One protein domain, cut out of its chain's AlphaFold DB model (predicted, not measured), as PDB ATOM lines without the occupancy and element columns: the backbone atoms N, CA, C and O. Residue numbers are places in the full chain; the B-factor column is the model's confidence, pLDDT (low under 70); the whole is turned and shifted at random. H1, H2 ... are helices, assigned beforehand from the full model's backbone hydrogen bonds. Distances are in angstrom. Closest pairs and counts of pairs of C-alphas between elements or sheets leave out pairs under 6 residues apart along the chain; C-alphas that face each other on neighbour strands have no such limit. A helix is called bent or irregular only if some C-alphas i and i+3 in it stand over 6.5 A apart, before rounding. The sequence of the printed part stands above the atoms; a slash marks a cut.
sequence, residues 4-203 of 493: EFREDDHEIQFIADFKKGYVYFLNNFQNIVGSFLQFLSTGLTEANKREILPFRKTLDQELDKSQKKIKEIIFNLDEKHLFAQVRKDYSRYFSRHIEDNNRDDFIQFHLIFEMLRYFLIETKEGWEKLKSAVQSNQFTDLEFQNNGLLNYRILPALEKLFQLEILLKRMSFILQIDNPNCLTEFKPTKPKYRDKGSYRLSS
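What this domain is: This is residues 4 to 203 of the 493 residues of an uncharacterized protein of Leptospira levettii (UniProt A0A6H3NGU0). Four long helices stand side by side in a long four-cornered bundle: H6, bent but nearly straight, H7 folding back along it, and H3 and H4b closing the ring, each running opposite ways to its neighbours. H4a turns off at one end, H5 lies across H6a near the other, H1 slants away from H7, and residues 175 to 203 loop beside the H6a half without a named element. The printed part has 200 residues with seven named helices, H1 to H7 in chain order, and no named strand: all helix. It is only just compact, close to loose, with a radius of gyration of the C-alphas of 19.5 A, and elongated, 64 by 38 by 29 A.

Where its parts are: H6, residues 101 to 136, was assigned as one helix by its hydrogen bonds but is bent, C-alphas 122 and 125 being 6.7 A apart; its arms are H6a, 101 to 122, 31.7 A, and H6b, 125 to 136. H7, 142 to 174, spans 44.6 A, ends at C-alpha 174 (23.720, 8.330, 16.319), kinks by 35 degrees near residue 151 and is only just irregular, C-alphas 148 and 151 being 6.8 A apart. H3 is 22 to 42, 30.3 A. H4, 46 to 76, likewise assigned as one helix, is bent, C-alphas 54 and 57 being 7.7 A apart, into H4a, 46 to 54, irregular with C-alphas 51 and 54 7.1 A apart, and H4b, 57 to 76, 28.6 A. H5, 79 to 93, is irregular, C-alphas 88 and 91 being 7.3 A apart. H1, 4 to 14, begins at (21.922, -8.418, 11.690); H2 is 16 to 20.

How they stand to each other: H3, H4b, H6a, H6b and H7 form a bundle, helices side by side. H6b and H7 are a helical hairpin, closest C-alphas Lys 131 and Ile 154, 6.4 A, at a shallow tilt of 26 degrees. H3 touches H4b, Val 33 to Leu 63, 5.9 A between closest C-alphas. H5 touches H6a about perpendicular, 79 degrees, closest C-alphas Val 86 and Gln 108, 5.9 A. H1 and H7 only just touch, with 3 pairs of C-alphas within 8 A, closest Phe 14 and Gln 163, 5.8 A. H2 touches H3 only at the corner, closest C-alphas Phe 18 and Phe 25, 6.3 A. H4a and H6b are near each other. Every O i to N i+4 pair is within hydrogen-bond range in H3, H4b, H6a and H6b; H1 has 6 of 7, H4a 4 of 5, H5 7 of 11, H7 24 of 29, and H2 0 of 1 but 2 of 2 O i to N i+3.

The domain as a whole: The farthest C-alphas, Arg 96 and Thr 140, are 65.4 A apart. The printed part has no cut and no long link. Residues 4 to 9 and 96 to 99 are under pLDDT 70.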
ATOM      1  N   GLU A   4      21.997  -9.820  11.221       40.97
ATOM      2  CA  GLU A   4      21.922  -8.418  11.690       40.97
ATOM      3  C   GLU A   4      20.597  -7.728  11.312       40.97
ATOM      4  O   GLU A   4      19.960  -7.139  12.178       40.97
ATOM      5  N   PHE A   5      20.077  -7.941  10.092       40.69
ATOM      6  CA  PHE A   5      18.755  -7.428   9.675       40.69
ATOM      7  C   PHE A   5      17.593  -7.888  10.574       40.69
ATOM      8  O   PHE A   5      16.563  -7.229  10.637       40.69
ATOM      9  N   ARG A   6      17.732  -9.022  11.276       51.84
ATOM     10  CA  ARG A   6      16.692  -9.500  12.200       51.84
ATOM     11  C   ARG A   6      16.753  -8.809  13.560       51.84
ATOM     12  O   ARG A   6      15.717  -8.712  14.208       51.84
ATOM     13  N   GLU A   7      17.925  -8.363  14.010       57.59
ATOM     14  CA  GLU A   7      18.061  -7.685  15.303       57.59
ATOM     15  C   GLU A   7      17.524  -6.250  15.247       57.59
ATOM     16  O   GLU A   7      16.834  -5.837  16.178       57.59
ATOM     17  N   ASP A   8      17.731  -5.532  14.138       59.03
ATOM     18  CA  ASP A   8      17.237  -4.159  13.952       59.03
ATOM     19  C   ASP A   8      15.704  -4.062  13.915       59.03
ATOM     20  O   ASP A   8      15.108  -3.255  14.638       59.03
ATOM     21  N   ASP A   9      15.048  -4.939  13.150       64.19
ATOM     22  CA  ASP A   9      13.584  -5.011  13.093       64.19
ATOM     23  C   ASP A   9      12.980  -5.341  14.465       64.19
ATOM     24  O   ASP A   9      11.937  -4.799  14.851       64.19
ATOM     25  N   HIS A  10      13.649  -6.204  15.235       75.50
ATOM     26  CA  HIS A  10      13.238  -6.538  16.593       75.50
ATOM     27  C   HIS A  10      13.430  -5.357  17.556       75.50
ATOM     28  O   HIS A  10      12.503  -5.047  18.306       75.50
ATOM     29  N   GLU A  11      14.573  -4.660  17.526       84.44
ATOM     30  CA  GLU A  11      14.815  -3.468  18.354       84.44
ATOM     31  C   GLU A  11      13.758  -2.383  18.090       84.44
ATOM     32  O   GLU A  11      13.154  -1.872  19.040       84.44
ATOM     33  N   ILE A  12      13.476  -2.072  16.818       87.56
ATOM     34  CA  ILE A  12      12.504  -1.041  16.411       87.56
ATOM     35  C   ILE A  12      11.089  -1.372  16.897       87.56
ATOM     36  O   ILE A  12      10.357  -0.469  17.321       87.56
ATOM     37  N   GLN A  13      10.697  -2.649  16.877       86.75
ATOM     38  CA  GLN A  13       9.406  -3.088  17.413       86.75
ATOM     39  C   GLN A  13       9.298  -2.831  18.921       86.75
ATOM     40  O   GLN A  13       8.275  -2.309  19.372       86.75
ATOM     41  N   PHE A  14      10.350  -3.112  19.696       88.19
ATOM     42  CA  PHE A  14      10.352  -2.863  21.143       88.19
ATOM     43  C   PHE A  14      10.250  -1.374  21.493       88.19
ATOM     44  O   PHE A  14       9.627  -1.020  22.493       88.19
ATOM     45  N   ILE A  15      10.808  -0.487  20.665       91.81
ATOM     46  CA  ILE A  15      10.777   0.963  20.910       91.81
ATOM     47  C   ILE A  15       9.635   1.693  20.193       91.81
ATOM     48  O   ILE A  15       9.586   2.922  20.221       91.81
ATOM     49  N   ALA A  16       8.684   0.982  19.579       87.50
ATOM     50  CA  ALA A  16       7.632   1.584  18.755       87.50
ATOM     51  C   ALA A  16       6.801   2.662  19.482       87.50
ATOM     52  O   ALA A  16       6.392   3.646  18.863       87.50
ATOM     53  N   ASP A  17       6.595   2.531  20.797       84.56
ATOM     54  CA  ASP A  17       5.885   3.530  21.608       84.56
ATOM     55  C   ASP A  17       6.573   4.903  21.614       84.56
ATOM     56  O   ASP A  17       5.894   5.930  21.696       84.56
ATOM     57  N   PHE A  18       7.900   4.949  21.462       91.25
ATOM     58  CA  PHE A  18       8.644   6.205  21.387       91.25
ATOM     59  C   PHE A  18       8.344   6.992  20.107       91.25
ATOM     60  O   PHE A  18       8.595   8.193  20.083       91.25
ATOM     61  N   LYS A  19       7.713   6.398  19.079       88.12
ATOM     62  CA  LYS A  19       7.219   7.151  17.907       88.12
ATOM     63  C   LYS A  19       6.191   8.223  18.292       88.12
ATOM     64  O   LYS A  19       6.027   9.200  17.572       88.12
ATOM     65  N   LYS A  20       5.526   8.070  19.444       87.56
ATOM     66  CA  LYS A  20       4.596   9.058  20.022       87.56
ATOM     67  C   LYS A  20       5.304  10.133  20.870       87.56
ATOM     68  O   LYS A  20       4.640  11.011  21.413       87.56
ATOM     69  N   GLY A  21       6.631  10.071  20.991       89.19
ATOM     70  CA  GLY A  21       7.472  11.034  21.703       89.19
ATOM     71  C   GLY A  21       7.925  10.587  23.099       89.19
ATOM     72  O   GLY A  21       7.302   9.749  23.753       89.19
ATOM     73  N   TYR A  22       9.006  11.200  23.591       91.31
ATOM     74  CA  TYR A  22       9.604  10.891  24.899       91.31
ATOM     75  C   TYR A  22       8.637  11.127  26.069       91.31
ATOM     76  O   TYR A  22       8.561  10.323  26.997       91.31
ATOM     77  N   VAL A  23       7.852  12.209  26.007       89.81
ATOM     78  CA  VAL A  23       6.871  12.565  27.047       89.81
ATOM     79  C   VAL A  23       5.751  11.526  27.133       89.81
ATOM     80  O   VAL A  23       5.288  11.222  28.230       89.81
ATOM     81  N   TYR A  24       5.346  10.925  26.009       91.19
ATOM     82  CA  TYR A  24       4.357   9.846  26.008       91.19
ATOM     83  C   TYR A  24       4.866   8.622  26.783       91.19
ATOM     84  O   TYR A  24       4.164   8.110  27.655       91.19
ATOM     85  N   PHE A  25       6.109   8.202  26.529       92.94
ATOM     86  CA  PHE A  25       6.752   7.124  27.283       92.94
ATOM     87  C   PHE A  25       6.829   7.443  28.784       92.94
ATOM     88  O   PHE A  25       6.417   6.628  29.611       92.94
ATOM     89  N   LEU A  26       7.301   8.641  29.136       93.00
ATOM     90  CA  LEU A  26       7.454   9.068  30.528       93.00
ATOM     91  C   LEU A  26       6.108   9.124  31.266       93.00
ATOM     92  O   LEU A  26       6.012   8.641  32.391       93.00
ATOM     93  N   ASN A  27       5.051   9.621  30.620       91.38
ATOM     94  CA  ASN A  27       3.696   9.610  31.175       91.38
ATOM     95  C   ASN A  27       3.162   8.186  31.372       91.38
ATOM     96  O   ASN A  27       2.556   7.894  32.401       91.38
ATOM     97  N   ASN A  28       3.413   7.274  30.429       91.50
ATOM     98  CA  ASN A  28       3.034   5.871  30.592       91.50
ATOM     99  C   ASN A  28       3.765   5.222  31.770       91.50
ATOM    100  O   ASN A  28       3.134   4.540  32.579       91.50
ATOM    101  N   PHE A  29       5.065   5.480  31.923       93.25
ATOM    102  CA  PHE A  29       5.818   5.012  33.084       93.25
ATOM    103  C   PHE A  29       5.265   5.612  34.383       93.25
ATOM    104  O   PHE A  29       5.062   4.904  35.370       93.25
ATOM    105  N   GLN A  30       4.945   6.908  34.380       92.62
ATOM    106  CA  GLN A  30       4.336   7.590  35.519       92.62
ATOM    107  C   GLN A  30       2.987   6.977  35.908       92.62
ATOM    108  O   GLN A  30       2.690   6.883  37.099       92.62
ATOM    109  N   ASN A  31       2.187   6.531  34.937       91.50
ATOM    110  CA  ASN A  31       0.923   5.840  35.187       91.50
ATOM    111  C   ASN A  31       1.144   4.473  35.846       91.50
ATOM    112  O   ASN A  31       0.423   4.138  36.786       91.50
ATOM    113  N   ILE A  32       2.165   3.713  35.431       91.56
ATOM    114  CA  ILE A  32       2.544   2.452  36.092       91.56
ATOM    115  C   ILE A  32       2.909   2.727  37.557       91.56
ATOM    116  O   ILE A  32       2.310   2.141  38.458       91.56
ATOM    117  N   VAL A  33       3.799   3.693  37.808       91.94
ATOM    118  CA  VAL A  33       4.207   4.097  39.167       91.94
ATOM    119  C   VAL A  33       3.009   4.561  40.003       91.94
ATOM    120  O   VAL A  33       2.831   4.125  41.140       91.94
ATOM    121  N   GLY A  34       2.158   5.423  39.442       87.25
ATOM    122  CA  GLY A  34       0.984   5.972  40.120       87.25
ATOM    123  C   GLY A  34      -0.060   4.908  40.459       87.25
ATOM    124  O   GLY A  34      -0.563   4.876  41.581       87.25
ATOM    125  N   SER A  35      -0.335   3.992  39.527       89.50
ATOM    126  CA  SER A  35      -1.240   2.860  39.764       89.50
ATOM    127  C   SER A  35      -0.700   1.908  40.838       89.50
ATOM    128  O   SER A  35      -1.473   1.367  41.632       89.50
ATOM    129  N   PHE A  36       0.627   1.748  40.926       92.12
ATOM    130  CA  PHE A  36       1.261   0.971  41.986       92.12
ATOM    131  C   PHE A  36       1.097   1.670  43.344       92.12
ATOM    132  O   PHE A  36       0.607   1.055  44.288       92.12
ATOM    133  N   LEU A  37       1.388   2.969  43.442       88.44
ATOM    134  CA  LEU A  37       1.174   3.745  44.673       88.44
ATOM    135  C   LEU A  37      -0.288   3.702  45.149       88.44
ATOM    136  O   LEU A  37      -0.556   3.527  46.342       88.44
ATOM    137  N   GLN A  38      -1.244   3.809  44.223       86.19
ATOM    138  CA  GLN A  38      -2.669   3.701  44.536       86.19
ATOM    139  C   GLN A  38      -3.016   2.305  45.063       86.19
ATOM    140  O   GLN A  38      -3.644   2.178  46.115       86.19
ATOM    141  N   PHE A  39      -2.553   1.252  44.387       87.25
ATOM    142  CA  PHE A  39      -2.747  -0.125  44.839       87.25
ATOM    143  C   PHE A  39      -2.192  -0.360  46.242       87.25
ATOM    144  O   PHE A  39      -2.854  -0.958  47.084       87.25
ATOM    145  N   LEU A  40      -1.009   0.173  46.519       86.56
ATOM    146  CA  LEU A  40      -0.362   0.068  47.815       86.56
ATOM    147  C   LEU A  40      -1.091   0.819  48.935       86.56
ATOM    148  O   LEU A  40      -0.879   0.492  50.105       86.56
ATOM    149  N   SER A  41      -1.900   1.820  48.592       82.31
ATOM    150  CA  SER A  41      -2.631   2.659  49.545       82.31
ATOM    151  C   SER A  41      -4.027   2.114  49.845       82.31
ATOM    152  O   SER A  41      -4.452   2.120  50.998       82.31
ATOM    153  N   THR A  42      -4.741   1.628  48.826       79.88
ATOM    154  CA  THR A  42      -6.162   1.253  48.945       79.88
ATOM    155  C   THR A  42      -6.484  -0.168  48.489       79.88
ATOM    156  O   THR A  42      -7.582  -0.643  48.745       79.88
ATOM    157  N   GLY A  43      -5.567  -0.847  47.796       75.19
ATOM    158  CA  GLY A  43      -5.809  -2.138  47.142       75.19
ATOM    159  C   GLY A  43      -5.294  -3.366  47.894       75.19
ATOM    160  O   GLY A  43      -5.387  -4.468  47.365       75.19
ATOM    161  N   LEU A  44      -4.733  -3.199  49.097       86.00
ATOM    162  CA  LEU A  44      -4.152  -4.297  49.875       86.00
ATOM    163  C   LEU A  44      -5.073  -4.757  51.009       86.00
ATOM    164  O   LEU A  44      -5.554  -3.940  51.797       86.00
ATOM    165  N   THR A  45      -5.223  -6.075  51.148       86.75
ATOM    166  CA  THR A  45      -5.784  -6.708  52.351       86.75
ATOM    167  C   THR A  45      -4.812  -6.578  53.530       86.75
ATOM    168  O   THR A  45      -3.617  -6.333  53.350       86.75
ATOM    169  N   GLU A  46      -5.294  -6.769  54.760       83.62
ATOM    170  CA  GLU A  46      -4.432  -6.726  55.954       83.62
ATOM    171  C   GLU A  46      -3.345  -7.814  55.955       83.62
ATOM    172  O   GLU A  46      -2.238  -7.568  56.435       83.62
ATOM    173  N   ALA A  47      -3.621  -8.988  55.376       85.25
ATOM    174  CA  ALA A  47      -2.621 -10.041  55.194       85.25
ATOM    175  C   ALA A  47      -1.496  -9.568  54.256       85.25
ATOM    176  O   ALA A  47      -0.328  -9.549  54.644       85.25
ATOM    177  N   ASN A  48      -1.860  -9.037  53.087       86.56
ATOM    178  CA  ASN A  48      -0.907  -8.585  52.073       86.56
ATOM    179  C   ASN A  48      -0.064  -7.394  52.561       86.56
ATOM    180  O   ASN A  48       1.117  -7.279  52.237       86.56
ATOM    181  N   LYS A  49      -0.640  -6.509  53.388       86.00
ATOM    182  CA  LYS A  49       0.110  -5.411  54.026       86.00
ATOM    183  C   LYS A  49       1.229  -5.925  54.930       86.00
ATOM    184  O   LYS A  49       2.318  -5.355  54.912       86.00
ATOM    185  N   ARG A  50       0.978  -6.986  55.709       86.12
ATOM    186  CA  ARG A  50       1.991  -7.599  56.586       86.12
ATOM    187  C   ARG A  50       3.099  -8.262  55.778       86.12
ATOM    188  O   ARG A  50       4.262  -8.113  56.131       86.12
ATOM    189  N   GLU A  51       2.747  -8.925  54.682       86.31
ATOM    190  CA  GLU A  51       3.711  -9.613  53.818       86.31
ATOM    191  C   GLU A  51       4.610  -8.647  53.038       86.31
ATOM    192  O   GLU A  51       5.781  -8.944  52.825       86.31
ATOM    193  N   ILE A  52       4.114  -7.462  52.664       89.12
ATOM    194  CA  ILE A  52       4.923  -6.424  51.997       89.12
ATOM    195  C   ILE A  52       5.799  -5.640  52.985       89.12
ATOM    196  O   ILE A  52       6.814  -5.061  52.592       89.12
ATOM    197  N   LEU A  53       5.436  -5.609  54.271       87.69
ATOM    198  CA  LEU A  53       6.097  -4.805  55.305       87.69
ATOM    199  C   LEU A  53       7.642  -4.877  55.296       87.69
ATOM    200  O   LEU A  53       8.253  -3.810  55.408       87.69
ATOM    201  N   PRO A  54       8.293  -6.049  55.102       87.44
ATOM    202  CA  PRO A  54       9.755  -6.161  55.112       87.44
ATOM    203  C   PRO A  54      10.461  -5.301  54.057       87.44
ATOM    204  O   PRO A  54      11.563  -4.812  54.296       87.44
ATOM    205  N   PHE A  55       9.828  -5.082  52.903       87.12
ATOM    206  CA  PHE A  55      10.399  -4.311  51.793       87.12
ATOM    207  C   PHE A  55       9.562  -3.075  51.425       87.12
ATOM    208  O   PHE A  55       9.911  -2.347  50.494       87.12
ATOM    209  N   ARG A  56       8.501  -2.778  52.189       87.19
ATOM    210  CA  ARG A  56       7.570  -1.668  51.936       87.19
ATOM    211  C   ARG A  56       8.269  -0.320  51.836       87.19
ATOM    212  O   ARG A  56       7.982   0.460  50.937       87.19
ATOM    213  N   LYS A  57       9.214  -0.060  52.740       86.31
ATOM    214  CA  LYS A  57       9.971   1.196  52.758       86.31
ATOM    215  C   LYS A  57      10.777   1.388  51.473       86.31
ATOM    216  O   LYS A  57      10.757   2.476  50.913       86.31
ATOM    217  N   THR A  58      11.468   0.346  51.017       84.31
ATOM    218  CA  THR A  58      12.240   0.373  49.766       84.31
ATOM    219  C   THR A  58      11.312   0.575  48.569       84.31
ATOM    220  O   THR A  58      11.615   1.368  47.688       84.31
ATOM    221  N   LEU A  59      10.152  -0.086  48.578       87.75
ATOM    222  CA  LEU A  59       9.127   0.056  47.549       87.75
ATOM    223  C   LEU A  59       8.592   1.491  47.449       87.75
ATOM    224  O   LEU A  59       8.649   2.076  46.373       87.75
ATOM    225  N   ASP A  60       8.135   2.081  48.556       87.88
ATOM    226  CA  ASP A  60       7.633   3.463  48.564       87.88
ATOM    227  C   ASP A  60       8.732   4.456  48.133       87.88
ATOM    228  O   ASP A  60       8.476   5.364  47.344       87.88
ATOM    229  N   GLN A  61       9.975   4.250  48.589       88.38
ATOM    230  CA  GLN A  61      11.114   5.094  48.215       88.38
ATOM    231  C   GLN A  61      11.411   5.061  46.712       88.38
ATOM    232  O   GLN A  61      11.605   6.121  46.119       88.38
ATOM    233  N   GLU A  62      11.444   3.881  46.091       89.12
ATOM    234  CA  GLU A  62      11.719   3.756  44.655       89.12
ATOM    235  C   GLU A  62      10.570   4.295  43.794       89.12
ATOM    236  O   GLU A  62      10.819   4.938  42.768       89.12
ATOM    237  N   LEU A  63       9.316   4.116  44.221       90.25
ATOM    238  CA  LEU A  63       8.153   4.678  43.529       90.25
ATOM    239  C   LEU A  63       8.152   6.213  43.588       90.25
ATOM    240  O   LEU A  63       8.036   6.863  42.546       90.25
ATOM    241  N   ASP A  64       8.366   6.801  44.768       88.38
ATOM    242  CA  ASP A  64       8.450   8.257  44.937       88.38
ATOM    243  C   ASP A  64       9.636   8.856  44.172       88.38
ATOM    244  O   ASP A  64       9.515   9.912  43.543       88.38
ATOM    245  N   LYS A  65      10.794   8.183  44.213       89.38
ATOM    246  CA  LYS A  65      11.998   8.581  43.473       89.38
ATOM    247  C   LYS A  65      11.734   8.577  41.968       89.38
ATOM    248  O   LYS A  65      11.974   9.595  41.317       89.38
ATOM    249  N   SER A  66      11.173   7.486  41.441       88.56
ATOM    250  CA  SER A  66      10.813   7.357  40.023       88.56
ATOM    251  C   SER A  66       9.833   8.460  39.610       88.56
ATOM    252  O   SER A  66      10.047   9.142  38.609       88.56
ATOM    253  N   GLN A  67       8.791   8.711  40.413       88.56
ATOM    254  CA  GLN A  67       7.781   9.725  40.109       88.56
ATOM    255  C   GLN A  67       8.356  11.150  40.093       88.56
ATOM    256  O   GLN A  67       8.007  11.945  39.217       88.56
ATOM    257  N   LYS A  68       9.232  11.488  41.048       88.06
ATOM    258  CA  LYS A  68       9.920  12.788  41.083       88.06
ATOM    259  C   LYS A  68      10.812  12.970  39.859       88.06
ATOM    260  O   LYS A  68      10.737  14.019  39.222       88.06
ATOM    261  N   LYS A  69      11.590  11.942  39.504       87.69
ATOM    262  CA  LYS A  69      12.528  12.011  38.381       87.69
ATOM    263  C   LYS A  69      11.817  12.148  37.037       87.69
ATOM    264  O   LYS A  69      12.215  12.965  36.214       87.69
ATOM    265  N   ILE A  70      10.709  11.434  36.846       89.81
ATOM    266  CA  ILE A  70       9.886  11.552  35.636       89.81
ATOM    267  C   ILE A  70       9.340  12.975  35.473       89.81
ATOM    268  O   ILE A  70       9.454  13.551  34.395       89.81
ATOM    269  N   LYS A  71       8.796  13.573  36.543       88.12
ATOM    270  CA  LYS A  71       8.279  14.951  36.502       88.12
ATOM    271  C   LYS A  71       9.370  15.972  36.181       88.12
ATOM    272  O   LYS A  71       9.124  16.885  35.399       88.12
ATOM    273  N   GLU A  72      10.556  15.808  36.767       88.19
ATOM    274  CA  GLU A  72      11.729  16.642  36.480       88.19
ATOM    275  C   GLU A  72      12.106  16.572  34.992       88.19
ATOM    276  O   GLU A  72      12.279  17.605  34.348       88.19
ATOM    277  N   ILE A  73      12.168  15.365  34.420       89.44
ATOM    278  CA  ILE A  73      12.538  15.172  33.013       89.44
ATOM    279  C   ILE A  73      11.464  15.725  32.079       89.44
ATOM    280  O   ILE A  73      11.804  16.438  31.144       89.44
ATOM    281  N   ILE A  74      10.177  15.461  32.331       88.12
ATOM    282  CA  ILE A  74       9.084  16.015  31.514       88.12
ATOM    283  C   ILE A  74       9.150  17.547  31.490       88.12
ATOM    284  O   ILE A  74       8.989  18.147  30.432       88.12
ATOM    285  N   PHE A  75       9.424  18.175  32.635       84.50
ATOM    286  CA  PHE A  75       9.589  19.623  32.718       84.50
ATOM    287  C   PHE A  75      10.793  20.119  31.903       84.50
ATOM    288  O   PHE A  75      10.675  21.100  31.178       84.50
ATOM    289  N   ASN A  76      11.933  19.427  31.973       82.75
ATOM    290  CA  ASN A  76      13.137  19.806  31.228       82.75
ATOM    291  C   ASN A  76      13.040  19.522  29.717       82.75
ATOM    292  O   ASN A  76      13.746  20.156  28.938       82.75
ATOM    293  N   LEU A  77      12.178  18.588  29.303       86.31
ATOM    294  CA  LEU A  77      11.877  18.302  27.897       86.31
ATOM    295  C   LEU A  77      10.914  19.315  27.265       86.31
ATOM    296  O   LEU A  77      10.760  19.306  26.044       86.31
ATOM    297  N   ASP A  78      10.263  20.169  28.061       84.31
ATOM    298  CA  ASP A  78       9.427  21.251  27.546       84.31
ATOM    299  C   ASP A  78      10.257  22.199  26.672       84.31
ATOM    300  O   ASP A  78      11.363  22.606  27.035       84.31
ATOM    301  N   GLU A  79       9.692  22.579  25.528       77.25
ATOM    302  CA  GLU A  79      10.381  23.315  24.470       77.25
ATOM    303  C   GLU A  79      11.060  24.591  24.999       77.25
ATOM    304  O   GLU A  79      12.218  24.867  24.685       77.25
ATOM    305  N   LYS A  80      10.406  25.326  25.908       79.69
ATOM    306  CA  LYS A  80      10.959  26.566  26.478       79.69
ATOM    307  C   LYS A  80      12.200  26.323  27.332       79.69
ATOM    308  O   LYS A  80      13.099  27.164  27.359       79.69
ATOM    309  N   HIS A  81      12.237  25.205  28.050       80.88
ATOM    310  CA  HIS A  81      13.338  24.849  28.941       80.88
ATOM    311  C   HIS A  81      14.491  24.237  28.154       80.88
ATOM    312  O   HIS A  81      15.646  24.622  28.346       80.88
ATOM    313  N   LEU A  82      14.168  23.349  27.215       84.94
ATOM    314  CA  LEU A  82      15.144  22.639  26.411       84.94
ATOM    315  C   LEU A  82      15.905  23.580  25.470       84.94
ATOM    316  O   LEU A  82      17.133  23.561  25.474       84.94
ATOM    317  N   PHE A  83      15.222  24.484  24.755       83.75
ATOM    318  CA  PHE A  83      15.900  25.466  23.895       83.75
ATOM    319  C   PHE A  83      16.791  26.431  24.685       83.75
ATOM    320  O   PHE A  83      17.884  26.786  24.238       83.75
ATOM    321  N   ALA A  84      16.358  26.849  25.878       82.69
ATOM    322  CA  ALA A  84      17.192  27.673  26.747       82.69
ATOM    323  C   ALA A  84      18.459  26.919  27.195       82.69
ATOM    324  O   ALA A  84      19.539  27.511  27.235       82.69
ATOM    325  N   GLN A  85      18.340  25.619  27.483       84.12
ATOM    326  CA  GLN A  85      19.469  24.769  27.863       84.12
ATOM    327  C   GLN A  85      20.427  24.517  26.689       84.12
ATOM    328  O   GLN A  85      21.637  24.606  26.882       84.12
ATOM    329  N   VAL A  86      19.910  24.290  25.476       86.50
ATOM    330  CA  VAL A  86      20.715  24.154  24.248       86.50
ATOM    331  C   VAL A  86      21.580  25.393  24.030       86.50
ATOM    332  O   VAL A  86      22.795  25.280  23.899       86.50
ATOM    333  N   ARG A  87      20.984  26.592  24.096       84.81
ATOM    334  CA  ARG A  87      21.722  27.856  23.936       84.81
ATOM    335  C   ARG A  87      22.783  28.063  25.011       84.81
ATOM    336  O   ARG A  87      23.872  28.542  24.711       84.81
ATOM    337  N   LYS A  88      22.465  27.712  26.260       83.69
ATOM    338  CA  LYS A  88      23.405  27.800  27.384       83.69
ATOM    339  C   LYS A  88      24.606  26.877  27.184       83.69
ATOM    340  O   LYS A  88      25.732  27.282  27.454       83.69
ATOM    341  N   ASP A  89      24.359  25.655  26.724       81.94
ATOM    342  CA  ASP A  89      25.389  24.630  26.611       81.94
ATOM    343  C   ASP A  89      26.094  24.636  25.251       81.94
ATOM    344  O   ASP A  89      27.088  23.935  25.100       81.94
ATOM    345  N   TYR A  90      25.659  25.454  24.288       84.56
ATOM    346  CA  TYR A  90      26.226  25.520  22.939       84.56
ATOM    347  C   TYR A  90      27.758  25.665  22.940       84.56
ATOM    348  O   TYR A  90      28.452  24.943  22.226       84.56
ATOM    349  N   SER A  91      28.305  26.533  23.799       79.44
ATOM    350  CA  SER A  91      29.755  26.761  23.919       79.44
ATOM    351  C   SER A  91      30.548  25.546  24.421       79.44
ATOM    352  O   SER A  91      31.769  25.518  24.283       79.44
ATOM    353  N   ARG A  92      29.872  24.536  24.990       79.06
ATOM    354  CA  ARG A  92      30.473  23.259  25.412       79.06
ATOM    355  C   ARG A  92      30.663  22.287  24.255       79.06
ATOM    356  O   ARG A  92      31.479  21.377  24.366       79.06
ATOM    357  N   TYR A  93      29.893  22.460  23.183       81.00
ATOM    358  CA  TYR A  93      29.950  21.612  21.995       81.00
ATOM    359  C   TYR A  93      30.683  22.300  20.852       81.00
ATOM    360  O   TYR A  93      31.398  21.638  20.118       81.00
ATOM    361  N   PHE A  94      30.546  23.619  20.699       80.62
ATOM    362  CA  PHE A  94      31.116  24.337  19.563       80.62
ATOM    363  C   PHE A  94      31.792  25.637  20.003       80.62
ATOM    364  O   PHE A  94      31.224  26.451  20.729       80.62
ATOM    365  N   SER A  95      33.006  25.865  19.500       70.06
ATOM    366  CA  SER A  95      33.845  27.027  19.829       70.06
ATOM    367  C   SER A  95      33.323  28.357  19.272       70.06
ATOM    368  O   SER A  95      33.682  29.426  19.767       70.06
ATOM    369  N   ARG A  96      32.471  28.315  18.240       66.00
ATOM    370  CA  ARG A  96      31.854  29.492  17.616       66.00
ATOM    371  C   ARG A  96      30.355  29.294  17.490       66.00
ATOM    372  O   ARG A  96      29.907  28.262  16.981       66.00
ATOM    373  N   HIS A  97      29.593  30.299  17.913       62.22
ATOM    374  CA  HIS A  97      28.159  30.334  17.659       62.22
ATOM    375  C   HIS A  97      27.923  30.609  16.176       62.22
ATOM    376  O   HIS A  97      28.262  31.678  15.673       62.22
ATOM    377  N   ILE A  98      27.424  29.592  15.482       67.62
ATOM    378  CA  ILE A  98      27.001  29.643  14.088       67.62
ATOM    379  C   ILE A  98      25.533  29.251  14.140       67.62
ATOM    380  O   ILE A  98      25.215  28.211  14.715       67.62
ATOM    381  N   GLU A  99      24.652  30.098  13.611       62.50
ATOM    382  CA  GLU A  99      23.228  29.777  13.511       62.50
ATOM    383  C   GLU A  99      23.058  28.620  12.523       62.50
ATOM    384  O   GLU A  99      23.033  28.804  11.308       62.50
ATOM    385  N   ASP A 100      23.010  27.409  13.070       73.00
ATOM    386  CA  ASP A 100      22.873  26.162  12.339       73.00
ATOM    387  C   ASP A 100      21.912  25.253  13.107       73.00
ATOM    388  O   ASP A 100      22.236  24.713  14.169       73.00
ATOM    389  N   ASN A 101      20.717  25.079  12.540       81.00
ATOM    390  CA  ASN A 101      19.659  24.260  13.126       81.00
ATOM    391  C   ASN A 101      20.122  22.816  13.389       81.00
ATOM    392  O   ASN A 101      19.615  22.182  14.308       81.00
ATOM    393  N   ASN A 102      21.087  22.289  12.625       84.06
ATOM    394  CA  ASN A 102      21.569  20.926  12.828       84.06
ATOM    395  C   ASN A 102      22.457  20.787  14.079       84.06
ATOM    396  O   ASN A 102      22.478  19.739  14.727       84.06
ATOM    397  N   ARG A 103      23.187  21.844  14.451       85.75
ATOM    398  CA  ARG A 103      23.996  21.877  15.683       85.75
ATOM    399  C   ARG A 103      23.127  21.984  16.923       85.75
ATOM    400  O   ARG A 103      23.397  21.304  17.913       85.75
ATOM    401  N   ASP A 104      22.077  22.794  16.853       87.88
ATOM    402  CA  ASP A 104      21.083  22.884  17.919       87.88
ATOM    403  C   ASP A 104      20.345  21.543  18.085       87.88
ATOM    404  O   ASP A 104      20.257  21.046  19.212       87.88
ATOM    405  N   ASP A 105      19.938  20.901  16.978       90.00
ATOM    406  CA  ASP A 105      19.350  19.550  16.977       90.00
ATOM    407  C   ASP A 105      20.319  18.529  17.627       90.00
ATOM    408  O   ASP A 105      19.900  17.722  18.459       90.00
ATOM    409  N   PHE A 106      21.628  18.586  17.339       91.12
ATOM    410  CA  PHE A 106      22.643  17.719  17.963       91.12
ATOM    411  C   PHE A 106      22.745  17.896  19.481       91.12
ATOM    412  O   PHE A 106      22.699  16.914  20.229       91.12
ATOM    413  N   ILE A 107      22.878  19.142  19.944       90.62
ATOM    414  CA  ILE A 107      22.981  19.460  21.374       90.62
ATOM    415  C   ILE A 107      21.715  18.996  22.087       90.62
ATOM    416  O   ILE A 107      21.785  18.338  23.127       90.62
ATOM    417  N   GLN A 108      20.554  19.306  21.512       93.00
ATOM    418  CA  GLN A 108      19.263  18.900  22.041       93.00
ATOM    419  C   GLN A 108      19.168  17.378  22.160       93.00
ATOM    420  O   GLN A 108      18.793  16.862  23.212       93.00
ATOM    421  N   PHE A 109      19.547  16.651  21.110       94.38
ATOM    422  CA  PHE A 109      19.510  15.194  21.082       94.38
ATOM    423  C   PHE A 109      20.419  14.570  22.150       94.38
ATOM    424  O   PHE A 109      19.998  13.643  22.846       94.38
ATOM    425  N   HIS A 110      21.621  15.119  22.358       93.81
ATOM    426  CA  HIS A 110      22.526  14.672  23.418       93.81
ATOM    427  C   HIS A 110      22.010  14.994  24.831       93.81
ATOM    428  O   HIS A 110      22.080  14.146  25.718       93.81
ATOM    429  N   LEU A 111      21.435  16.180  25.052       92.44
ATOM    430  CA  LEU A 111      20.834  16.535  26.344       92.44
ATOM    431  C   LEU A 111      19.672  15.600  26.706       92.44
ATOM    432  O   LEU A 111      19.567  15.154  27.850       92.44
ATOM    433  N   ILE A 112      18.815  15.274  25.733       94.38
ATOM    434  CA  ILE A 112      17.727  14.304  25.913       94.38
ATOM    435  C   ILE A 112      18.291  12.922  26.248       94.38
ATOM    436  O   ILE A 112      17.812  12.287  27.192       94.38
ATOM    437  N   PHE A 113      19.311  12.479  25.509       95.00
ATOM    438  CA  PHE A 113      20.002  11.218  25.770       95.00
ATOM    439  C   PHE A 113      20.512  11.150  27.214       95.00
ATOM    440  O   PHE A 113      20.172  10.207  27.921       95.00
ATOM    441  N   GLU A 114      21.242  12.161  27.693       92.75
ATOM    442  CA  GLU A 114      21.772  12.179  29.063       92.75
ATOM    443  C   GLU A 114      20.654  12.166  30.120       92.75
ATOM    444  O   GLU A 114      20.714  11.382  31.067       92.75
ATOM    445  N   MET A 115      19.586  12.957  29.948       93.31
ATOM    446  CA  MET A 115      18.451  12.962  30.886       93.31
ATOM    447  C   MET A 115      17.791  11.583  31.014       93.31
ATOM    448  O   MET A 115      17.528  11.111  32.124       93.31
ATOM    449  N   LEU A 116      17.534  10.931  29.882       94.44
ATOM    450  CA  LEU A 116      16.921   9.606  29.831       94.44
ATOM    451  C   LEU A 116      17.875   8.504  30.320       94.44
ATOM    452  O   LEU A 116      17.443   7.571  30.997       94.44
ATOM    453  N   ARG A 117      19.174   8.633  30.040       94.31
ATOM    454  CA  ARG A 117      20.225   7.719  30.502       94.31
ATOM    455  C   ARG A 117      20.376   7.746  32.015       94.31
ATOM    456  O   ARG A 117      20.354   6.689  32.638       94.31
ATOM    457  N   TYR A 118      20.443   8.929  32.623       90.94
ATOM    458  CA  TYR A 118      20.477   9.043  34.082       90.94
ATOM    459  C   TYR A 118      19.218   8.463  34.727       90.94
ATOM    460  O   TYR A 118      19.321   7.764  35.733       90.94
ATOM    461  N   PHE A 119      18.043   8.674  34.126       93.25
ATOM    462  CA  PHE A 119      16.817   8.028  34.590       93.25
ATOM    463  C   PHE A 119      16.907   6.501  34.544       93.25
ATOM    464  O   PHE A 119      16.559   5.855  35.532       93.25
ATOM    465  N   LEU A 120      17.405   5.927  33.444       93.94
ATOM    466  CA  LEU A 120      17.591   4.484  33.318       93.94
ATOM    467  C   LEU A 120      18.518   3.948  34.417       93.94
ATOM    468  O   LEU A 120      18.127   3.027  35.133       93.94
ATOM    469  N   ILE A 121      19.705   4.543  34.582       89.62
ATOM    470  CA  ILE A 121      20.709   4.093  35.558       89.62
ATOM    471  C   ILE A 121      20.144   4.166  36.984       89.62
ATOM    472  O   ILE A 121      20.239   3.203  37.743       89.62
ATOM    473  N   GLU A 122      19.513   5.284  37.352       87.94
ATOM    474  CA  GLU A 122      18.992   5.486  38.708       87.94
ATOM    475  C   GLU A 122      17.788   4.601  39.046       87.94
ATOM    476  O   GLU A 122      17.545   4.342  40.229       87.94
ATOM    477  N   THR A 123      17.022   4.184  38.036       90.25
ATOM    478  CA  THR A 123      15.731   3.509  38.218       90.25
ATOM    479  C   THR A 123      15.865   1.996  38.047       90.25
ATOM    480  O   THR A 123      15.350   1.240  38.868       90.25
ATOM    481  N   LYS A 124      16.614   1.515  37.046       91.62
ATOM    482  CA  LYS A 124      16.721   0.081  36.714       91.62
ATOM    483  C   LYS A 124      17.186  -0.773  37.889       91.62
ATOM    484  O   LYS A 124      16.546  -1.773  38.206       91.62
ATOM    485  N   GLU A 125      18.235  -0.348  38.589       89.62
ATOM    486  CA  GLU A 125      18.756  -1.086  39.745       89.62
ATOM    487  C   GLU A 125      17.725  -1.186  40.886       89.62
ATOM    488  O   GLU A 125      17.592  -2.234  41.520       89.62
ATOM    489  N   GLY A 126      16.969  -0.112  41.133       88.94
ATOM    490  CA  GLY A 126      15.924  -0.074  42.157       88.94
ATOM    491  C   GLY A 126      14.800  -1.067  41.864       88.94
ATOM    492  O   GLY A 126      14.429  -1.862  42.727       88.94
ATOM    493  N   TRP A 127      14.306  -1.091  40.625       93.31
ATOM    494  CA  TRP A 127      13.230  -1.998  40.220       93.31
ATOM    495  C   TRP A 127      13.663  -3.471  40.165       93.31
ATOM    496  O   TRP A 127      12.886  -4.340  40.563       93.31
ATOM    497  N   GLU A 128      14.904  -3.768  39.774       93.31
ATOM    498  CA  GLU A 128      15.450  -5.136  39.850       93.31
ATOM    499  C   GLU A 128      15.603  -5.614  41.303       93.31
ATOM    500  O   GLU A 128      15.291  -6.762  41.639       93.31
ATOM    501  N   LYS A 129      16.005  -4.716  42.212       90.81
ATOM    502  CA  LYS A 129      16.024  -5.000  43.654       90.81
ATOM    503  C   LYS A 129      14.626  -5.252  44.206       90.81
ATOM    504  O   LYS A 129      14.467  -6.155  45.022       90.81
ATOM    505  N   LEU A 130      13.613  -4.508  43.757       90.75
ATOM    506  CA  LEU A 130      12.220  -4.749  44.148       90.75
ATOM    507  C   LEU A 130      11.716  -6.104  43.656       90.75
ATOM    508  O   LEU A 130      11.125  -6.845  44.438       90.75
ATOM    509  N   LYS A 131      11.992  -6.457  42.397       94.31
ATOM    510  CA  LYS A 131      11.682  -7.784  41.851       94.31
ATOM    511  C   LYS A 131      12.315  -8.886  42.697       94.31
ATOM    512  O   LYS A 131      11.613  -9.789  43.146       94.31
ATOM    513  N   SER A 132      13.611  -8.762  42.977       93.56
ATOM    514  CA  SER A 132      14.357  -9.723  43.795       93.56
ATOM    515  C   SER A 132      13.799  -9.813  45.220       93.56
ATOM    516  O   SER A 132      13.617 -10.909  45.745       93.56
ATOM    517  N   ALA A 133      13.457  -8.678  45.835       90.75
ATOM    518  CA  ALA A 133      12.855  -8.632  47.165       90.75
ATOM    519  C   ALA A 133      11.503  -9.359  47.199       90.75
ATOM    520  O   ALA A 133      11.287 -10.191  48.075       90.75
ATOM    521  N   VAL A 134      10.635  -9.119  46.211       91.25
ATOM    522  CA  VAL A 134       9.346  -9.816  46.095       91.25
ATOM    523  C   VAL A 134       9.541 -11.312  45.856       91.25
ATOM    524  O   VAL A 134       8.826 -12.106  46.448       91.25
ATOM    525  N   GLN A 135      10.509 -11.727  45.039       91.62
ATOM    526  CA  GLN A 135      10.766 -13.152  44.782       91.62
ATOM    527  C   GLN A 135      11.369 -13.884  45.990       91.62
ATOM    528  O   GLN A 135      11.061 -15.048  46.219       91.62
ATOM    529  N   SER A 136      12.228 -13.211  46.759       88.75
ATOM    530  CA  SER A 136      12.904 -13.794  47.927       88.75
ATOM    531  C   SER A 136      12.043 -13.844  49.191       88.75
ATOM    532  O   SER A 136      12.349 -14.597  50.116       88.75
ATOM    533  N   ASN A 137      10.980 -13.040  49.254       88.19
ATOM    534  CA  ASN A 137      10.099 -12.973  50.409       88.19
ATOM    535  C   ASN A 137       9.049 -14.095  50.378       88.19
ATOM    536  O   ASN A 137       8.583 -14.501  49.314       88.19
ATOM    537  N   GLN A 138       8.661 -14.587  51.554       85.94
ATOM    538  CA  GLN A 138       7.652 -15.638  51.672       85.94
ATOM    539  C   GLN A 138       6.249 -15.022  51.660       85.94
ATOM    540  O   GLN A 138       5.890 -14.286  52.578       85.94
ATOM    541  N   PHE A 139       5.468 -15.336  50.626       89.19
ATOM    542  CA  PHE A 139       4.057 -14.964  50.513       89.19
ATOM    543  C   PHE A 139       3.181 -16.192  50.733       89.19
ATOM    544  O   PHE A 139       3.456 -17.259  50.183       89.19
ATOM    545  N   THR A 140       2.120 -16.041  51.524       87.31
ATOM    546  CA  THR A 140       1.095 -17.081  51.669       87.31
ATOM    547  C   THR A 140       0.150 -17.098  50.468       87.31
ATOM    548  O   THR A 140      -0.286 -18.168  50.048       87.31
ATOM    549  N   ASP A 141      -0.098 -15.930  49.867       88.88
ATOM    550  CA  ASP A 141      -0.854 -15.766  48.626       88.88
ATOM    551  C   ASP A 141       0.096 -15.613  47.421       88.88
ATOM    552  O   ASP A 141       0.588 -14.526  47.092       88.88
ATOM    553  N   LEU A 142       0.355 -16.734  46.740       90.25
ATOM    554  CA  LEU A 142       1.189 -16.765  45.535       90.25
ATOM    555  C   LEU A 142       0.545 -16.036  44.349       90.25
ATOM    556  O   LEU A 142       1.258 -15.581  43.454       90.25
ATOM    557  N   GLU A 143      -0.782 -15.911  44.307       89.88
ATOM    558  CA  GLU A 143      -1.463 -15.172  43.245       89.88
ATOM    559  C   GLU A 143      -1.249 -13.666  43.428       89.88
ATOM    560  O   GLU A 143      -0.934 -12.951  42.473       89.88
ATOM    561  N   PHE A 144      -1.297 -13.188  44.669       90.00
ATOM    562  CA  PHE A 144      -0.924 -11.820  45.002       90.00
ATOM    563  C   PHE A 144       0.549 -11.516  44.693       90.00
ATOM    564  O   PHE A 144       0.845 -10.476  44.099       90.00
ATOM    565  N   GLN A 145       1.474 -12.419  45.030       91.19
ATOM    566  CA  GLN A 145       2.892 -12.255  44.701       91.19
ATOM    567  C   GLN A 145       3.110 -12.179  43.180       91.19
ATOM    568  O   GLN A 145       3.698 -11.217  42.676       91.19
ATOM    569  N   ASN A 146       2.611 -13.172  42.440       89.88
ATOM    570  CA  ASN A 146       2.879 -13.309  41.010       89.88
ATOM    571  C   ASN A 146       2.083 -12.311  40.172       89.88
ATOM    572  O   ASN A 146       2.658 -11.584  39.370       89.88
ATOM    573  N   ASN A 147       0.770 -12.230  40.360       87.19
ATOM    574  CA  ASN A 147      -0.073 -11.354  39.555       87.19
ATOM    575  C   ASN A 147      -0.135  -9.951  40.156       87.19
ATOM    576  O   ASN A 147       0.133  -8.967  39.467       87.19
ATOM    577  N   GLY A 148      -0.427  -9.851  41.453       85.31
ATOM    578  CA  GLY A 148      -0.560  -8.573  42.148       85.31
ATOM    579  C   GLY A 148       0.716  -7.729  42.124       85.31
ATOM    580  O   GLY A 148       0.647  -6.542  41.817       85.31
ATOM    581  N   LEU A 149       1.886  -8.292  42.416       89.94
ATOM    582  CA  LEU A 149       3.125  -7.509  42.503       89.94
ATOM    583  C   LEU A 149       4.001  -7.626  41.254       89.94
ATOM    584  O   LEU A 149       4.423  -6.603  40.714       89.94
ATOM    585  N   LEU A 150       4.273  -8.842  40.776       91.56
ATOM    586  CA  LEU A 150       5.211  -9.038  39.670       91.56
ATOM    587  C   LEU A 150       4.590  -8.677  38.310       91.56
ATOM    588  O   LEU A 150       4.968  -7.662  37.726       91.56
ATOM    589  N   ASN A 151       3.622  -9.454  37.824       90.19
ATOM    590  CA  ASN A 151       3.131  -9.388  36.442       90.19
ATOM    591  C   ASN A 151       2.411  -8.081  36.099       90.19
ATOM    592  O   ASN A 151       2.582  -7.575  34.996       90.19
ATOM    593  N   TYR A 152       1.625  -7.512  37.017       88.94
ATOM    594  CA  TYR A 152       0.865  -6.291  36.723       88.94
ATOM    595  C   TYR A 152       1.583  -4.990  37.083       88.94
ATOM    596  O   TYR A 152       1.076  -3.921  36.748       88.94
ATOM    597  N   ARG A 153       2.722  -5.035  37.794       90.38
ATOM    598  CA  ARG A 153       3.337  -3.815  38.351       90.38
ATOM    599  C   ARG A 153       4.845  -3.746  38.152       90.38
ATOM    600  O   ARG A 153       5.314  -2.835  37.475       90.38
ATOM    601  N   ILE A 154       5.603  -4.698  38.695       92.75
ATOM    602  CA  ILE A 154       7.074  -4.667  38.626       92.75
ATOM    603  C   ILE A 154       7.587  -5.023  37.227       92.75
ATOM    604  O   ILE A 154       8.413  -4.294  36.682       92.75
ATOM    605  N   LEU A 155       7.096  -6.111  36.627       93.75
ATOM    606  CA  LEU A 155       7.546  -6.549  35.303       93.75
ATOM    607  C   LEU A 155       7.208  -5.542  34.191       93.75
ATOM    608  O   LEU A 155       8.113  -5.248  33.413       93.75
ATOM    609  N   PRO A 156       6.010  -4.923  34.139       93.94
ATOM    610  CA  PRO A 156       5.718  -3.883  33.149       93.94
ATOM    611  C   PRO A 156       6.638  -2.660  33.263       93.94
ATOM    612  O   PRO A 156       7.024  -2.076  32.253       93.94
ATOM    613  N   ALA A 157       7.022  -2.267  34.483       93.69
ATOM    614  CA  ALA A 157       7.985  -1.184  34.678       93.69
ATOM    615  C   ALA A 157       9.377  -1.576  34.158       93.69
ATOM    616  O   ALA A 157       9.996  -0.805  33.428       93.69
ATOM    617  N   LEU A 158       9.851  -2.785  34.477       94.81
ATOM    618  CA  LEU A 158      11.129  -3.300  33.974       94.81
ATOM    619  C   LEU A 158      11.141  -3.435  32.447       94.81
ATOM    620  O   LEU A 158      12.131  -3.077  31.817       94.81
ATOM    621  N   GLU A 159      10.035  -3.868  31.844       94.06
ATOM    622  CA  GLU A 159       9.881  -3.916  30.390       94.06
ATOM    623  C   GLU A 159      10.019  -2.518  29.773       94.06
ATOM    624  O   GLU A 159      10.747  -2.336  28.799       94.06
ATOM    625  N   LYS A 160       9.405  -1.492  30.374       93.88
ATOM    626  CA  LYS A 160       9.568  -0.107  29.909       93.88
ATOM    627  C   LYS A 160      11.006   0.398  30.060       93.88
ATOM    628  O   LYS A 160      11.481   1.115  29.182       93.88
ATOM    629  N   LEU A 161      11.719   0.017  31.123       94.81
ATOM    630  CA  LEU A 161      13.143   0.349  31.275       94.81
ATOM    631  C   LEU A 161      14.012  -0.364  30.234       94.81
ATOM    632  O   LEU A 161      14.948   0.235  29.717       94.81
ATOM    633  N   PHE A 162      13.677  -1.603  29.876       94.50
ATOM    634  CA  PHE A 162      14.345  -2.329  28.799       94.50
ATOM    635  C   PHE A 162      14.111  -1.669  27.429       94.50
ATOM    636  O   PHE A 162      15.054  -1.460  26.669       94.50
ATOM    637  N   GLN A 163      12.881  -1.240  27.135       94.50
ATOM    638  CA  GLN A 163      12.581  -0.466  25.921       94.50
ATOM    639  C   GLN A 163      13.388   0.846  25.882       94.50
ATOM    640  O   GLN A 163      13.920   1.224  24.840       94.50
ATOM    641  N   LEU A 164      13.523   1.530  27.022       95.56
ATOM    642  CA  LEU A 164      14.346   2.736  27.129       95.56
ATOM    643  C   LEU A 164      15.836   2.456  26.888       95.56
ATOM    644  O   LEU A 164      16.509   3.251  26.239       95.56
ATOM    645  N   GLU A 165      16.354   1.337  27.386       94.62
ATOM    646  CA  GLU A 165      17.738   0.913  27.159       94.62
ATOM    647  C   GLU A 165      18.036   0.701  25.670       94.62
ATOM    648  O   GLU A 165      19.044   1.209  25.178       94.62
ATOM    649  N   ILE A 166      17.131   0.047  24.933       93.25
ATOM    650  CA  ILE A 166      17.247  -0.113  23.475       93.25
ATOM    651  C   ILE A 166      17.248   1.253  22.779       93.25
ATOM    652  O   ILE A 166      18.106   1.520  21.937       93.25
ATOM    653  N   LEU A 167      16.326   2.150  23.152       95.00
ATOM    654  CA  LEU A 167      16.273   3.500  22.586       95.00
ATOM    655  C   LEU A 167      17.607   4.231  22.789       95.00
ATOM    656  O   LEU A 167      18.157   4.793  21.844       95.00
ATOM    657  N   LEU A 168      18.139   4.202  24.013       95.00
ATOM    658  CA  LEU A 168      19.387   4.873  24.360       95.00
ATOM    659  C   LEU A 168      20.594   4.268  23.639       95.00
ATOM    660  O   LEU A 168      21.469   5.020  23.219       95.00
ATOM    661  N   LYS A 169      20.632   2.946  23.440       92.50
ATOM    662  CA  LYS A 169      21.664   2.271  22.635       92.50
ATOM    663  C   LYS A 169      21.670   2.783  21.190       92.50
ATOM    664  O   LYS A 169      22.722   3.055  20.620       92.50
ATOM    665  N   ARG A 170      20.492   2.981  20.603       91.69
ATOM    666  CA  ARG A 170      20.364   3.514  19.239       91.69
ATOM    667  C   ARG A 170      20.699   5.009  19.177       91.69
ATOM    668  O   ARG A 170      21.389   5.452  18.260       91.69
ATOM    669  N   MET A 171      20.294   5.791  20.181       93.94
ATOM    670  CA  MET A 171      20.699   7.200  20.312       93.94
ATOM    671  C   MET A 171      22.219   7.353  20.467       93.94
ATOM    672  O   MET A 171      22.801   8.243  19.848       93.94
ATOM    673  N   SER A 172      22.872   6.493  21.255       92.25
ATOM    674  CA  SER A 172      24.322   6.562  21.471       92.25
ATOM    675  C   SER A 172      25.108   6.259  20.197       92.25
ATOM    676  O   SER A 172      26.142   6.886  19.962       92.25
ATOM    677  N   PHE A 173      24.581   5.385  19.334       88.69
ATOM    678  CA  PHE A 173      25.132   5.140  18.004       88.69
ATOM    679  C   PHE A 173      25.051   6.385  17.106       88.69
ATOM    680  O   PHE A 173      26.051   6.776  16.507       88.69
ATOM    681  N   ILE A 174      23.898   7.067  17.067       89.62
ATOM    682  CA  ILE A 174      23.720   8.330  16.319       89.62
ATOM    683  C   ILE A 174      24.686   9.414  16.828       89.62
ATOM    684  O   ILE A 174      25.248  10.176  16.041       89.62
ATOM    685  N   LEU A 175      24.905   9.459  18.143       89.81
ATOM    686  CA  LEU A 175      25.831  10.376  18.811       89.81
ATOM    687  C   LEU A 175      27.305   9.946  18.729       89.81
ATOM    688  O   LEU A 175      28.167  10.702  19.174       89.81
ATOM    689  N   GLN A 176      27.608   8.764  18.175       85.69
ATOM    690  CA  GLN A 176      28.950   8.168  18.110       85.69
ATOM    691  C   GLN A 176      29.685   8.142  19.458       85.69
ATOM    692  O   GLN A 176      30.854   8.518  19.564       85.69
ATOM    693  N   ILE A 177      28.989   7.722  20.511       86.06
ATOM    694  CA  ILE A 177      29.601   7.564  21.828       86.06
ATOM    695  C   ILE A 177      30.415   6.266  21.825       86.06
ATOM    696  O   ILE A 177      29.853   5.176  21.810       86.06
ATOM    697  N   ASP A 178      31.745   6.382  21.874       75.62
ATOM    698  CA  ASP A 178      32.652   5.224  21.782       75.62
ATOM    699  C   ASP A 178      32.648   4.327  23.038       75.62
ATOM    700  O   ASP A 178      33.210   3.234  23.020       75.62
ATOM    701  N   ASN A 179      32.061   4.781  24.155       79.75
ATOM    702  CA  ASN A 179      32.060   4.031  25.412       79.75
ATOM    703  C   ASN A 179      31.015   2.893  25.377       79.75
ATOM    704  O   ASN A 179      29.814   3.185  25.419       79.75
ATOM    705  N   PRO A 180      31.427   1.607  25.401       76.62
ATOM    706  CA  PRO A 180      30.493   0.478  25.403       76.62
ATOM    707  C   PRO A 180      29.640   0.414  26.680       76.62
ATOM    708  O   PRO A 180      28.526  -0.101  26.651       76.62
ATOM    709  N   ASN A 181      30.120   0.994  27.783       83.00
ATOM    710  CA  ASN A 181      29.424   1.049  29.070       83.00
ATOM    711  C   ASN A 181      28.656   2.364  29.268       83.00
ATOM    712  O   ASN A 181      28.285   2.716  30.390       83.00
ATOM    713  N   CYS A 182      28.402   3.120  28.194       85.12
ATOM    714  CA  CYS A 182      27.728   4.409  28.305       85.12
ATOM    715  C   CYS A 182      26.354   4.311  28.986       85.12
ATOM    716  O   CYS A 182      25.945   5.266  29.624       85.12
ATOM    717  N   LEU A 183      25.644   3.184  28.930       88.44
ATOM    718  CA  LEU A 183      24.320   3.059  29.558       88.44
ATOM    719  C   LEU A 183      24.352   2.679  31.044       88.44
ATOM    720  O   LEU A 183      23.303   2.666  31.681       88.44
ATOM    721  N   THR A 184      25.524   2.372  31.602       83.31
ATOM    722  CA  THR A 184      25.671   1.901  32.990       83.31
ATOM    723  C   THR A 184      26.524   2.830  33.851       83.31
ATOM    724  O   THR A 184      26.385   2.839  35.073       83.31
ATOM    725  N   GLU A 185      27.385   3.649  33.245       83.00
ATOM    726  CA  GLU A 185      28.272   4.564  33.962       83.00
ATOM    727  C   GLU A 185      27.644   5.948  34.177       83.00
ATOM    728  O   GLU A 185      27.171   6.577  33.241       83.00
ATOM    729  N   PHE A 186      27.749   6.514  35.382       78.19
ATOM    730  CA  PHE A 186      27.288   7.887  35.657       78.19
ATOM    731  C   PHE A 186      28.158   8.991  35.021       78.19
ATOM    732  O   PHE A 186      27.803  10.172  35.087       78.19
ATOM    733  N   LYS A 187      29.303   8.642  34.420       79.50
ATOM    734  CA  LYS A 187      30.196   9.610  33.767       79.50
ATOM    735  C   LYS A 187      29.507  10.219  32.540       79.50
ATOM    736  O   LYS A 187      28.909   9.452  31.784       79.50
ATOM    737  N   PRO A 188      29.580  11.544  32.317       76.06
ATOM    738  CA  PRO A 188      29.045  12.162  31.106       76.06
ATOM    739  C   PRO A 188      29.662  11.554  29.853       76.06
ATOM    740  O   PRO A 188      30.855  11.228  29.833       76.06
ATOM    741  N   THR A 189      28.855  11.404  28.811       84.69
ATOM    742  CA  THR A 189      29.328  10.869  27.539       84.69
ATOM    743  C   THR A 189      29.935  11.964  26.662       84.69
ATOM    744  O   THR A 189      29.682  13.155  26.837       84.69
ATOM    745  N   LYS A 190      30.815  11.552  25.743       85.00
ATOM    746  CA  LYS A 190      31.482  12.437  24.783       85.00
ATOM    747  C   LYS A 190      30.911  12.158  23.389       85.00
ATOM    748  O   LYS A 190      31.359  11.197  22.762       85.00
ATOM    749  N   PRO A 191      29.907  12.917  22.923       87.62
ATOM    750  CA  PRO A 191      29.322  12.704  21.605       87.62
ATOM    751  C   PRO A 191      30.198  13.324  20.505       87.62
ATOM    752  O   PRO A 191      30.901  14.307  20.746       87.62
ATOM    753  N   LYS A 192      30.120  12.792  19.281       84.69
ATOM    754  CA  LYS A 192      30.802  13.346  18.098       84.69
ATOM    755  C   LYS A 192      29.791  13.843  17.068       84.69
ATOM    756  O   LYS A 192      28.958  13.078  16.573       84.69
ATOM    757  N   TYR A 193      29.899  15.122  16.724       83.50
ATOM    758  CA  TYR A 193      29.042  15.775  15.739       83.50
ATOM    759  C   TYR A 193      29.393  15.367  14.296       83.50
ATOM    760  O   TYR A 193      30.554  15.141  13.964       83.50
ATOM    761  N   ARG A 194      28.373  15.292  13.437       79.12
ATOM    762  CA  ARG A 194      28.431  15.090  11.987       79.12
ATOM    763  C   ARG A 194      27.533  16.130  11.335       79.12
ATOM    764  O   ARG A 194      26.323  16.118  11.544       79.12
ATOM    765  N   ASP A 195      28.113  16.939  10.462       73.19
ATOM    766  CA  ASP A 195      27.409  18.022   9.767       73.19
ATOM    767  C   ASP A 195      26.225  17.534   8.910       73.19
ATOM    768  O   ASP A 195      25.196  18.190   8.802       73.19
ATOM    769  N   LYS A 196      26.322  16.313   8.367       77.69
ATOM    770  CA  LYS A 196      25.251  15.653   7.593       77.69
ATOM    771  C   LYS A 196      24.435  14.637   8.406       77.69
ATOM    772  O   LYS A 196      23.668  13.865   7.833       77.69
ATOM    773  N   GLY A 197      24.641  14.573   9.722       78.88
ATOM    774  CA  GLY A 197      23.872  13.711  10.620       78.88
ATOM    775  C   GLY A 197      22.464  14.257  10.855       78.88
ATOM    776  O   GLY A 197      22.267  15.465  10.845       78.88
ATOM    777  N   SER A 198      21.485  13.373  11.080       85.06
ATOM    778  CA  SER A 198      20.139  13.768  11.510       85.06
ATOM    779  C   SER A 198      19.949  13.457  12.993       85.06
ATOM    780  O   SER A 198      19.897  12.287  13.377       85.06
ATOM    781  N   TYR A 199      19.815  14.494  13.818       89.31
ATOM    782  CA  TYR A 199      19.730  14.395  15.281       89.31
ATOM    783  C   TYR A 199      18.299  14.530  15.794       89.31
ATOM    784  O   TYR A 199      17.965  15.392  16.603       89.31
ATOM    785  N   ARG A 200      17.414  13.669  15.291       89.06
ATOM    786  CA  ARG A 200      15.990  13.669  15.639       89.06
ATOM    787  C   ARG A 200      15.564  12.302  16.139       89.06
ATOM    788  O   ARG A 200      16.174  11.286  15.827       89.06
ATOM    789  N   LEU A 201      14.461  12.270  16.883       89.69
ATOM    790  CA  LEU A 201      13.867  11.018  17.357       89.69
ATOM    791  C   LEU A 201      13.544  10.060  16.197       89.69
ATOM    792  O   LEU A 201      13.718   8.856  16.331       89.69
ATOM    793  N   SER A 202      13.137  10.585  15.037       89.38
ATOM    794  CA  SER A 202      12.890   9.784  13.832       89.38
ATOM    795  C   SER A 202      14.105   8.960  13.400       89.38
ATOM    796  O   SER A 202      13.931   7.819  12.980       89.38
ATOM    797  N   SER A 203      15.318   9.496  13.558       88.31
ATOM    798  CA  SER A 203      16.572   8.843  13.158       88.31
ATOM    799  C   SER A 203      16.855   7.571  13.959       88.31
ATOM    800  O   SER A 203      17.555   6.678  13.496       88.31
TER     801      SER A 203